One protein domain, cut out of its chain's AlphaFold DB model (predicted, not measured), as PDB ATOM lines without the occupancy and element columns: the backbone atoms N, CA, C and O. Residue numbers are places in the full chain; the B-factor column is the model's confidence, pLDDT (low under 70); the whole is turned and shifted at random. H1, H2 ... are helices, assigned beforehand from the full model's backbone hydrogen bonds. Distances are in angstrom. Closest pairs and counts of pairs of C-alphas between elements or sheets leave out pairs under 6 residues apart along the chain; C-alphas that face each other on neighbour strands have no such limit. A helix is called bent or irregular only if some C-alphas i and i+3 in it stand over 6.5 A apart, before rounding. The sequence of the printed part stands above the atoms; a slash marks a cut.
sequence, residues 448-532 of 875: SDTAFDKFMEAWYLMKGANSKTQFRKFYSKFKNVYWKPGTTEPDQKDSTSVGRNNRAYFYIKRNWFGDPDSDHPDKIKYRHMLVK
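Overview. This is residues 448 to 532 of the 875 residues of the protein "YALI0A02266p" of Yarrowia lipolytica (strain CLIB 122 / E 150) (UniProt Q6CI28). Three helices, H1, H2 and H3, stand side by side in a small up-and-down bundle, their centres at the corners of a triangle, and the short H4 sits at the end where H1 and H3 finish and H2 begins. The bundle is loosely formed, with helices that touch along parts of their lengths; one long loop runs from H2 to H3 near the start of H3, and a second lies past the end of H3 and leads to H4. You have 85 printed residues with four named helices, H1, H2, H3 and H4 in chain order, and no named strand; the class is all helix. The whole is compact, with a radius of gyration of the C-alphas of 12.8 A and spans of 34, 27 and 18 A.

Along the chain. Find C-alpha 449 at (175.246, 179.541, 88.507); from there H1, residues 449 to 463, runs 20.6 A to C-alpha 463 at (187.423, 162.970, 89.296). Next look at H2, residues 468 to 482, also 20.6 A from first to last C-alpha. H3, residues 497 to 513, begins at C-alpha 497, (168.576, 173.604, 78.708), and covers 22.5 A. It is irregular, but only just: C-alphas 510 and 513 are 7.0 A apart. H4, residues 527 to 530, ends at C-alpha 530, (193.075, 162.088, 85.973).

Arrangement. Start with the helical hairpin of H1 and H2, which touch and run opposite ways at a shallow tilt of 23 degrees. Their closest C-alphas, those of Met 462 and Phe 471, are 5.5 A apart, and H1 touches H2 with residues 458 to 463 alone. H2 and H3 form a second helical hairpin, opposite ways at a shallow tilt of 28 degrees; residues 478 to 482 of H2 touch residues 498 to 505 of H3, with the closest C-alphas, Tyr 482 and Asn 501, at 4.7 A. H1 and H3 are near each other, with 8 pairs of C-alphas within 10 A. H4 is close to but not clearly touching H3, where the closest C-alphas, Phe 513 and Arg 527, are 4.7 A apart. It is also close to but not clearly touching H1, with the C-alphas of Lys 463 and Leu 530 closest at 6.6 A. H2 and H4 are apart. In H2 every O i to N i+4 pair is within hydrogen-bond range, in H1 10 of 11 and in H3 12 of 13; H4 is too short for such a pair, and its 1 pair of O i and N i+3 is not within range.

Size, cuts and confidence. Look for the two C-alphas farthest apart at Asn 466 and Lys 493, 37.1 A from each other. The printed part has no cut. The link from H1 to H2 is tight, with 4 residues, while those from H2 to H3, residues 483 to 496, and from H3 to H4, residues 514 to 526, are long. The mean pLDDT of the printed part is 90.1, and no printed residue is under 70.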
ATOM      1  N   SER A 448     173.293 179.873  84.220       90.69
ATOM      2  CA  SER A 448     172.805 179.946  85.601       90.69
ATOM      3  C   SER A 448     173.805 179.261  86.512       90.69
ATOM      4  O   SER A 448     174.108 178.081  86.311       90.69
ATOM      5  N   ASP A 449     174.254 179.989  87.528       90.69
ATOM      6  CA  ASP A 449     175.246 179.541  88.507       90.69
ATOM      7  C   ASP A 449     174.810 178.216  89.147       90.69
ATOM      8  O   ASP A 449     175.541 177.236  89.123       90.69
ATOM      9  N   THR A 450     173.534 178.098  89.533       93.12
ATOM     10  CA  THR A 450     172.980 176.866  90.131       93.12
ATOM     11  C   THR A 450     173.023 175.624  89.228       93.12
ATOM     12  O   THR A 450     172.896 174.504  89.730       93.12
ATOM     13  N   ALA A 451     173.155 175.790  87.907       90.75
ATOM     14  CA  ALA A 451     173.319 174.699  86.944       90.75
ATOM     15  C   ALA A 451     174.804 174.438  86.638       90.75
ATOM     16  O   ALA A 451     175.215 173.282  86.539       90.75
ATOM     17  N   PHE A 452     175.602 175.505  86.558       94.00
ATOM     18  CA  PHE A 452     177.059 175.460  86.455       94.00
ATOM     19  C   PHE A 452     177.686 174.740  87.663       94.00
ATOM     20  O   PHE A 452     178.437 173.782  87.485       94.00
ATOM     21  N   ASP A 453     177.296 175.111  88.883       95.06
ATOM     22  CA  ASP A 453     177.788 174.528  90.134       95.06
ATOM     23  C   ASP A 453     177.472 173.033  90.227       95.06
ATOM     24  O   ASP A 453     178.354 172.236  90.532       95.06
ATOM     25  N   LYS A 454     176.246 172.618  89.878       95.38
ATOM     26  CA  LYS A 454     175.848 171.195  89.850       95.38
ATOM     27  C   LYS A 454     176.615 170.391  88.800       95.38
ATOM     28  O   LYS A 454     176.859 169.198  88.993       95.38
ATOM     29  N   PHE A 455     176.985 171.010  87.680       96.94
ATOM     30  CA  PHE A 455     177.832 170.376  86.673       96.94
ATOM     31  C   PHE A 455     179.272 170.222  87.183       96.94
ATOM     32  O   PHE A 455     179.850 169.138  87.070       96.94
ATOM     33  N   MET A 456     179.822 171.261  87.817       96.81
ATOM     34  CA  MET A 456     181.156 171.218  88.415       96.81
ATOM     35  C   MET A 456     181.232 170.260  89.615       96.81
ATOM     36  O   MET A 456     182.203 169.517  89.730       96.81
ATOM     37  N   GLU A 457     180.200 170.175  90.458       96.31
ATOM     38  CA  GLU A 457     180.095 169.174  91.529       96.31
ATOM     39  C   GLU A 457     180.147 167.751  90.952       96.31
ATOM     40  O   GLU A 457     180.943 166.926  91.402       96.31
ATOM     41  N   ALA A 458     179.365 167.467  89.904       96.62
ATOM     42  CA  ALA A 458     179.381 166.165  89.239       96.62
ATOM     43  C   ALA A 458     180.761 165.835  88.635       96.62
ATOM     44  O   ALA A 458     181.222 164.695  88.747       96.62
ATOM     45  N   TRP A 459     181.447 166.823  88.050       96.00
ATOM     46  CA  TRP A 459     182.832 166.701  87.587       96.00
ATOM     47  C   TRP A 459     183.797 166.349  88.730       96.00
ATOM     48  O   TRP A 459     184.514 165.347  88.638       96.00
ATOM     49  N   TYR A 460     183.782 167.105  89.833       95.06
ATOM     50  CA  TYR A 460     184.659 166.865  90.982       95.06
ATOM     51  C   TYR A 460     184.381 165.515  91.659       95.06
ATOM     52  O   TYR A 460     185.327 164.817  92.030       95.06
ATOM     53  N   LEU A 461     183.114 165.096  91.760       94.56
ATOM     54  CA  LEU A 461     182.732 163.772  92.263       94.56
ATOM     55  C   LEU A 461     183.284 162.649  91.375       94.56
ATOM     56  O   LEU A 461     183.865 161.694  91.893       94.56
ATOM     57  N   MET A 462     183.157 162.765  90.048       94.75
ATOM     58  CA  MET A 462     183.728 161.792  89.111       94.75
ATOM     59  C   MET A 462     185.259 161.744  89.207       94.75
ATOM     60  O   MET A 462     185.809 160.659  89.383       94.75
ATOM     61  N   LYS A 463     185.953 162.892  89.173       91.00
ATOM     62  CA  LYS A 463     187.423 162.970  89.296       91.00
ATOM     63  C   LYS A 463     187.933 162.407  90.632       91.00
ATOM     64  O   LYS A 463     188.908 161.653  90.663       91.00
ATOM     65  N   GLY A 464     187.253 162.746  91.727       87.88
ATOM     66  CA  GLY A 464     187.598 162.366  93.100       87.88
ATOM     67  C   GLY A 464     187.197 160.947  93.521       87.88
ATOM     68  O   GLY A 464     187.456 160.566  94.666       87.88
ATOM     69  N   ALA A 465     186.573 160.158  92.639       88.50
ATOM     70  CA  ALA A 465     186.157 158.789  92.929       88.50
ATOM     71  C   ALA A 465     187.338 157.907  93.379       88.50
ATOM     72  O   ALA A 465     188.398 157.911  92.763       88.50
ATOM     73  N   ASN A 466     187.147 157.111  94.431       82.06
ATOM     74  CA  ASN A 466     188.198 156.315  95.079       82.06
ATOM     75  C   ASN A 466     188.207 154.838  94.642       82.06
ATOM     76  O   ASN A 466     189.045 154.079  95.114       82.06
ATOM     77  N   SER A 467     187.290 154.411  93.769       84.44
ATOM     78  CA  SER A 467     187.256 153.065  93.175       84.44
ATOM     79  C   SER A 467     186.537 153.080  91.822       84.44
ATOM     80  O   SER A 467     185.700 153.957  91.586       84.44
ATOM     81  N   LYS A 468     186.827 152.114  90.929       87.94
ATOM     82  CA  LYS A 468     186.158 152.011  89.612       87.94
ATOM     83  C   LYS A 468     184.628 151.961  89.760       87.94
ATOM     84  O   LYS A 468     183.909 152.634  89.027       87.94
ATOM     85  N   THR A 469     184.128 151.246  90.769       89.38
ATOM     86  CA  THR A 469     182.696 151.159  91.101       89.38
ATOM     87  C   THR A 469     182.113 152.501  91.554       89.38
ATOM     88  O   THR A 469     181.007 152.857  91.147       89.38
ATOM     89  N   GLN A 470     182.849 153.286  92.355       90.62
ATOM     90  CA  GLN A 470     182.421 154.636  92.739       90.62
ATOM     91  C   GLN A 470     182.392 155.580  91.527       90.62
ATOM     92  O   GLN A 470     181.429 156.331  91.379       90.62
ATOM     93  N   PHE A 471     183.390 155.500  90.639       92.81
ATOM     94  CA  PHE A 471     183.420 156.278  89.397       92.81
ATOM     95  C   PHE A 471     182.214 155.961  88.509       92.81
ATOM     96  O   PHE A 471     181.460 156.873  88.182       92.81
ATOM     97  N   ARG A 472     181.959 154.678  88.202       93.44
ATOM     98  CA  ARG A 472     180.790 154.256  87.408       93.44
ATOM     99  C   ARG A 472     179.475 154.731  88.036       93.44
ATOM    100  O   ARG A 472     178.638 155.291  87.340       93.44
ATOM    101  N   LYS A 473     179.319 154.628  89.364       94.75
ATOM    102  CA  LYS A 473     178.130 155.133  90.081       94.75
ATOM    103  C   LYS A 473     177.924 156.646  89.919       94.75
ATOM    104  O   LYS A 473     176.781 157.083  89.777       94.75
ATOM    105  N   PHE A 474     178.989 157.450  89.937       95.94
ATOM    106  CA  PHE A 474     178.894 158.893  89.687       95.94
ATOM    107  C   PHE A 474     178.677 159.217  88.202       95.94
ATOM    108  O   PHE A 474     177.833 160.053  87.888       95.94
ATOM    109  N   TYR A 475     179.343 158.508  87.289       95.44
ATOM    110  CA  TYR A 475     179.173 158.682  85.847       95.44
ATOM    111  C   TYR A 475     177.751 158.333  85.387       95.44
ATOM    112  O   TYR A 475     177.170 159.063  84.588       95.44
ATOM    113  N   SER A 476     177.130 157.279  85.928       95.31
ATOM    114  CA  SER A 476     175.728 156.946  85.634       95.31
ATOM    115  C   SER A 476     174.759 158.018  86.137       95.31
ATOM    116  O   SER A 476     173.827 158.377  85.423       95.31
ATOM    117  N   LYS A 477     175.000 158.609  87.320       95.94
ATOM    118  CA  LYS A 477     174.232 159.780  87.783       95.94
ATOM    119  C   LYS A 477     174.391 160.973  86.836       95.94
ATOM    120  O   LYS A 477     173.396 161.592  86.477       95.94
ATOM    121  N   PHE A 478     175.620 161.269  86.411       96.50
ATOM    122  CA  PHE A 478     175.914 162.333  85.451       96.50
ATOM    123  C   PHE A 478     175.210 162.093  84.103       96.50
ATOM    124  O   PHE A 478     174.500 162.972  83.618       96.50
ATOM    125  N   LYS A 479     175.306 160.882  83.541       94.81
ATOM    126  CA  LYS A 479     174.600 160.485  82.313       94.81
ATOM    127  C   LYS A 479     173.091 160.721  82.435       94.81
ATOM    128  O   LYS A 479     172.522 161.347  81.553       94.81
ATOM    129  N   ASN A 480     172.465 160.305  83.535       94.44
ATOM    130  CA  ASN A 480     171.016 160.436  83.730       94.44
ATOM    131  C   ASN A 480     170.515 161.892  83.856       94.44
ATOM    132  O   ASN A 480     169.324 162.124  83.680       94.44
ATOM    133  N   VAL A 481     171.388 162.858  84.170       94.88
ATOM    134  CA  VAL A 481     171.038 164.291  84.277       94.88
ATOM    135  C   VAL A 481     171.389 165.069  83.004       94.88
ATOM    136  O   VAL A 481     170.679 166.007  82.636       94.88
ATOM    137  N   TYR A 482     172.487 164.703  82.337       94.94
ATOM    138  CA  TYR A 482     173.050 165.498  81.245       94.94
ATOM    139  C   TYR A 482     172.870 164.890  79.843       94.94
ATOM    140  O   TYR A 482     172.873 165.648  78.882       94.94
ATOM    141  N   TRP A 483     172.683 163.576  79.675       95.38
ATOM    142  CA  TRP A 483     172.477 162.966  78.348       95.38
ATOM    143  C   TRP A 483     171.001 162.982  77.926       95.38
ATOM    144  O   TRP A 483     170.121 162.616  78.703       95.38
ATOM    145  N   LYS A 484     170.734 163.338  76.663       91.69
ATOM    146  CA  LYS A 484     169.414 163.250  76.012       91.69
ATOM    147  C   LYS A 484     169.250 161.829  75.434       91.69
ATOM    148  O   LYS A 484     169.988 161.494  74.500       91.69
ATOM    149  N   PRO A 485     168.341 160.976  75.954       89.75
ATOM    150  CA  PRO A 485     168.182 159.602  75.474       89.75
ATOM    151  C   PRO A 485     167.951 159.528  73.961       89.75
ATOM    152  O   PRO A 485     167.349 160.423  73.370       89.75
ATOM    153  N   GLY A 486     168.466 158.473  73.329       86.31
ATOM    154  CA  GLY A 486     168.412 158.295  71.874       86.31
ATOM    155  C   GLY A 486     169.431 159.119  71.074       86.31
ATOM    156  O   GLY A 486     169.600 158.856  69.889       86.31
ATOM    157  N   THR A 487     170.161 160.066  71.684       87.88
ATOM    158  CA  THR A 487     171.195 160.830  70.962       87.88
ATOM    159  C   THR A 487     172.563 160.141  70.967       87.88
ATOM    160  O   THR A 487     173.080 159.742  72.015       87.88
ATOM    161  N   THR A 488     173.169 160.042  69.782       86.44
ATOM    162  CA  THR A 488     174.568 159.638  69.529       86.44
ATOM    163  C   THR A 488     175.526 160.834  69.466       86.44
ATOM    164  O   THR A 488     176.722 160.697  69.741       86.44
ATOM    165  N   GLU A 489     174.978 162.007  69.148       88.38
ATOM    166  CA  GLU A 489     175.665 163.250  68.801       88.38
ATOM    167  C   GLU A 489     175.083 164.452  69.579       88.38
ATOM    168  O   GLU A 489     173.900 164.445  69.943       88.38
ATOM    169  N   PRO A 490     175.882 165.503  69.837       89.31
ATOM    170  CA  PRO A 490     175.394 166.764  70.379       89.31
ATOM    171  C   PRO A 490     174.764 167.658  69.299       89.31
ATOM    172  O   PRO A 490     175.462 168.181  68.434       89.31
ATOM    173  N   ASP A 491     173.467 167.947  69.412       87.00
ATOM    174  CA  ASP A 491     172.841 169.013  68.622       87.00
ATOM    175  C   ASP A 491     173.380 170.393  69.063       87.00
ATOM    176  O   ASP A 491     173.230 170.808  70.219       87.00
ATOM    177  N   GLN A 492     174.037 171.101  68.139       87.62
ATOM    178  CA  GLN A 492     174.581 172.443  68.368       87.62
ATOM    179  C   GLN A 492     173.518 173.551  68.263       87.62
ATOM    180  O   GLN A 492     173.671 174.614  68.874       87.62
ATOM    181  N   LYS A 493     172.435 173.300  67.519       87.44
ATOM    182  CA  LYS A 493     171.328 174.233  67.274       87.44
ATOM    183  C   LYS A 493     170.266 174.153  68.376       87.44
ATOM    184  O   LYS A 493     169.610 175.156  68.641       87.44
ATOM    185  N   ASP A 494     170.163 173.023  69.086       87.38
ATOM    186  CA  ASP A 494     169.358 172.877  70.310       87.38
ATOM    187  C   ASP A 494     169.895 173.793  71.429       87.38
ATOM    188  O   ASP A 494     170.752 173.436  72.248       87.38
ATOM    189  N   SER A 495     169.400 175.029  71.440       85.88
ATOM    190  CA  SER A 495     169.758 176.077  72.393       85.88
ATOM    191  C   SER A 495     169.036 175.943  73.738       85.88
ATOM    192  O   SER A 495     169.261 176.778  74.620       85.88
ATOM    193  N   THR A 496     168.205 174.912  73.940       91.50
ATOM    194  CA  THR A 496     167.470 174.683  75.196       91.50
ATOM    195  C   THR A 496     168.401 174.271  76.345       91.50
ATOM    196  O   THR A 496     169.583 173.980  76.151       91.50
ATOM    197  N   SER A 497     167.872 174.211  77.569       87.62
ATOM    198  CA  SER A 497     168.576 173.604  78.708       87.62
ATOM    199  C   SER A 497     168.957 172.143  78.436       87.62
ATOM    200  O   SER A 497     170.071 171.741  78.757       87.62
ATOM    201  N   VAL A 498     168.084 171.369  77.780       90.19
ATOM    202  CA  VAL A 498     168.335 169.962  77.428       90.19
ATOM    203  C   VAL A 498     169.449 169.841  76.381       90.19
ATOM    204  O   VAL A 498     170.345 169.013  76.539       90.19
ATOM    205  N   GLY A 499     169.457 170.697  75.357       91.50
ATOM    206  CA  GLY A 499     170.523 170.737  74.351       91.50
ATOM    207  C   GLY A 499     171.884 171.144  74.921       91.50
ATOM    208  O   GLY A 499     172.907 170.534  74.603       91.50
ATOM    209  N   ARG A 500     171.916 172.129  75.830       92.00
ATOM    210  CA  ARG A 500     173.142 172.531  76.547       92.00
ATOM    211  C   ARG A 500     173.639 171.439  77.501       92.00
ATOM    212  O   ARG A 500     174.834 171.148  77.498       92.00
ATOM    213  N   ASN A 501     172.739 170.773  78.229       93.62
ATOM    214  CA  ASN A 501     173.058 169.591  79.034       93.62
ATOM    215  C   ASN A 501     173.696 168.486  78.177       93.62
ATOM    216  O   ASN A 501     174.771 167.992  78.519       93.62
ATOM    217  N   ASN A 502     173.089 168.152  77.032       94.81
ATOM    218  CA  ASN A 502     173.579 167.086  76.155       94.81
ATOM    219  C   ASN A 502     174.965 167.409  75.577       94.81
ATOM    220  O   ASN A 502     175.845 166.548  75.526       94.81
ATOM    221  N   ARG A 503     175.206 168.679  75.231       94.75
ATOM    222  CA  ARG A 503     176.535 169.178  74.850       94.75
ATOM    223  C   ARG A 503     177.562 169.045  75.970       94.75
ATOM    224  O   ARG A 503     178.693 168.648  75.699       94.75
ATOM    225  N   ALA A 504     177.174 169.303  77.216       94.44
ATOM    226  CA  ALA A 504     178.037 169.106  78.376       94.44
ATOM    227  C   ALA A 504     178.364 167.614  78.606       94.44
ATOM    228  O   ALA A 504     179.524 167.268  78.836       94.44
ATOM    229  N   TYR A 505     177.384 166.713  78.449       95.31
ATOM    230  CA  TYR A 505     177.603 165.262  78.487       95.31
ATOM    231  C   TYR A 505     178.585 164.795  77.403       95.31
ATOM    232  O   TYR A 505     179.581 164.137  77.714       95.31
ATOM    233  N   PHE A 506     178.346 165.159  76.138       94.56
ATOM    234  CA  PHE A 506     179.220 164.755  75.036       94.56
ATOM    235  C   PHE A 506     180.620 165.353  75.144       94.56
ATOM    236  O   PHE A 506     181.585 164.658  74.829       94.56
ATOM    237  N   TYR A 507     180.762 166.576  75.658       94.69
ATOM    238  CA  TYR A 507     182.067 167.165  75.947       94.69
ATOM    239  C   TYR A 507     182.862 166.331  76.967       94.69
ATOM    240  O   TYR A 507     183.999 165.954  76.677       94.69
ATOM    241  N   ILE A 508     182.263 165.965  78.108       95.44
ATOM    242  CA  ILE A 508     182.910 165.125  79.133       95.44
ATOM    243  C   ILE A 508     183.215 163.712  78.608       95.44
ATOM    244  O   ILE A 508     184.320 163.199  78.822       95.44
ATOM    245  N   LYS A 509     182.288 163.099  77.859       93.00
ATOM    246  CA  LYS A 509     182.491 161.779  77.244       93.00
ATOM    247  C   LYS A 509     183.648 161.789  76.238       93.00
ATOM    248  O   LYS A 509     184.556 160.972  76.362       93.00
ATOM    249  N   ARG A 510     183.625 162.692  75.248       90.75
ATOM    250  CA  ARG A 510     184.575 162.698  74.116       90.75
ATOM    251  C   ARG A 510     185.976 163.170  74.508       90.75
ATOM    252  O   ARG A 510     186.941 162.618  73.994       90.75
ATOM    253  N   ASN A 511     186.091 164.141  75.419       89.69
ATOM    254  CA  ASN A 511     187.369 164.809  75.704       89.69
ATOM    255  C   ASN A 511     188.055 164.341  76.995       89.69
ATOM    256  O   ASN A 511     189.269 164.470  77.096       89.69
ATOM    257  N   TRP A 512     187.321 163.804  77.979       92.00
ATOM    258  CA  TRP A 512     187.877 163.566  79.322       92.00
ATOM    259  C   TRP A 512     187.841 162.108  79.761       92.00
ATOM    260  O   TRP A 512     188.864 161.575  80.187       92.00
ATOM    261  N   PHE A 513     186.688 161.440  79.674       92.00
ATOM    262  CA  PHE A 513     186.518 160.137  80.329       92.00
ATOM    263  C   PHE A 513     186.381 158.932  79.392       92.00
ATOM    264  O   PHE A 513     186.754 157.825  79.794       92.00
ATOM    265  N   GLY A 514     185.918 159.126  78.156       90.19
ATOM    266  CA  GLY A 514     185.613 158.032  77.237       90.19
ATOM    267  C   GLY A 514     184.373 157.235  77.662       90.19
ATOM    268  O   GLY A 514     183.439 157.769  78.261       90.19
ATOM    269  N   ASP A 515     184.359 155.946  77.340       86.19
ATOM    270  CA  ASP A 515     183.314 154.995  77.734       86.19
ATOM    271  C   ASP A 515     183.585 154.451  79.156       86.19
ATOM    272  O   ASP A 515     184.637 153.844  79.358       86.19
ATOM    273  N   PRO A 516     182.701 154.652  80.154       83.75
ATOM    274  CA  PRO A 516     182.960 154.289  81.556       83.75
ATOM    275  C   PRO A 516     183.012 152.774  81.829       83.75
ATOM    276  O   PRO A 516     183.536 152.349  82.868       83.75
ATOM    277  N   ASP A 517     182.461 151.963  80.925       82.44
ATOM    278  CA  ASP A 517     182.271 150.528  81.121       82.44
ATOM    279  C   ASP A 517     183.276 149.710  80.295       82.44
ATOM    280  O   ASP A 517     183.739 148.667  80.759       82.44
ATOM    281  N   SER A 518     183.730 150.238  79.152       83.00
ATOM    282  CA  SER A 518     184.830 149.680  78.354       83.00
ATOM    283  C   SER A 518     186.210 150.188  78.799       83.00
ATOM    284  O   SER A 518     186.549 151.349  78.566       83.00
ATOM    285  N   ASP A 519     187.063 149.301  79.320       79.06
ATOM    286  CA  ASP A 519     188.491 149.574  79.589       79.06
ATOM    287  C   ASP A 519     189.418 149.315  78.358       79.06
ATOM    288  O   ASP A 519     190.627 149.180  78.516       79.06
ATOM    289  N   HIS A 520     188.881 149.278  77.125       79.81
ATOM    290  CA  HIS A 520     189.674 149.241  75.875       79.81
ATOM    291  C   HIS A 520     190.405 150.581  75.612       79.81
ATOM    292  O   HIS A 520     189.759 151.623  75.782       79.81
ATOM    293  N   PRO A 521     191.675 150.599  75.148       74.50
ATOM    294  CA  PRO A 521     192.475 151.821  74.979       74.50
ATOM    295  C   PRO A 521     191.795 152.964  74.209       74.50
ATOM    296  O   PRO A 521     191.638 154.048  74.756       74.50
ATOM    297  N   ASP A 522     191.303 152.740  72.994       76.88
ATOM    298  CA  ASP A 522     190.736 153.807  72.133       76.88
ATOM    299  C   ASP A 522     189.425 154.397  72.690       76.88
ATOM    300  O   ASP A 522     189.072 155.559  72.431       76.88
ATOM    301  N   LYS A 523     188.721 153.595  73.502       78.50
ATOM    302  CA  LYS A 523     187.495 153.954  74.234       78.50
ATOM    303  C   LYS A 523     187.791 154.599  75.594       78.50
ATOM    304  O   LYS A 523     186.883 155.162  76.210       78.50
ATOM    305  N   ILE A 524     189.042 154.570  76.048       81.69
ATOM    306  CA  ILE A 524     189.571 155.370  77.151       81.69
ATOM    307  C   ILE A 524     190.035 156.728  76.592       81.69
ATOM    308  O   ILE A 524     190.586 156.829  75.500       81.69
ATOM    309  N   LYS A 525     189.811 157.801  77.356       85.88
ATOM    310  CA  LYS A 525     190.494 159.096  77.173       85.88
ATOM    311  C   LYS A 525     191.325 159.382  78.432       85.88
ATOM    312  O   LYS A 525     191.936 158.469  78.985       85.88
ATOM    313  N   TYR A 526     191.327 160.593  78.973       87.94
ATOM    314  CA  TYR A 526     192.198 160.946  80.102       87.94
ATOM    315  C   TYR A 526     191.779 160.406  81.483       87.94
ATOM    316  O   TYR A 526     192.473 160.673  82.464       87.94
ATOM    317  N   ARG A 527     190.707 159.595  81.611       87.00
ATOM    318  CA  ARG A 527     190.273 159.078  82.932       87.00
ATOM    319  C   ARG A 527     191.369 158.344  83.705       87.00
ATOM    320  O   ARG A 527     191.398 158.453  84.922       87.00
ATOM    321  N   HIS A 528     192.277 157.643  83.028       84.69
ATOM    322  CA  HIS A 528     193.367 156.922  83.689       84.69
ATOM    323  C   HIS A 528     194.475 157.860  84.214       84.69
ATOM    324  O   HIS A 528     195.070 157.581  85.250       84.69
ATOM    325  N   MET A 529     194.687 159.006  83.555       84.75
ATOM    326  CA  MET A 529     195.653 160.043  83.953       84.75
ATOM    327  C   MET A 529     195.104 160.997  85.029       84.75
ATOM    328  O   MET A 529     195.882 161.694  85.679       84.75
ATOM    329  N   LEU A 530     193.774 161.059  85.192       85.69
ATOM    330  CA  LEU A 530     193.075 162.088  85.973       85.69
ATOM    331  C   LEU A 530     192.229 161.531  87.134       85.69
ATOM    332  O   LEU A 530     192.298 162.046  88.251       85.69
ATOM    333  N   VAL A 531     191.423 160.489  86.909       86.88
ATOM    334  CA  VAL A 531     190.475 159.980  87.914       86.88
ATOM    335  C   VAL A 531     191.210 159.128  88.941       86.88
ATOM    336  O   VAL A 531     191.798 158.096  88.613       86.88
ATOM    337  N   LYS A 532     191.102 159.513  90.214       79.75
ATOM    338  CA  LYS A 532     191.822 158.881  91.330       79.75
ATOM    339  C   LYS A 532     191.617 157.359  91.409       79.75
ATOM    340  O   LYS A 532     192.558 156.628  91.688       79.75
TER     341      LYS A 532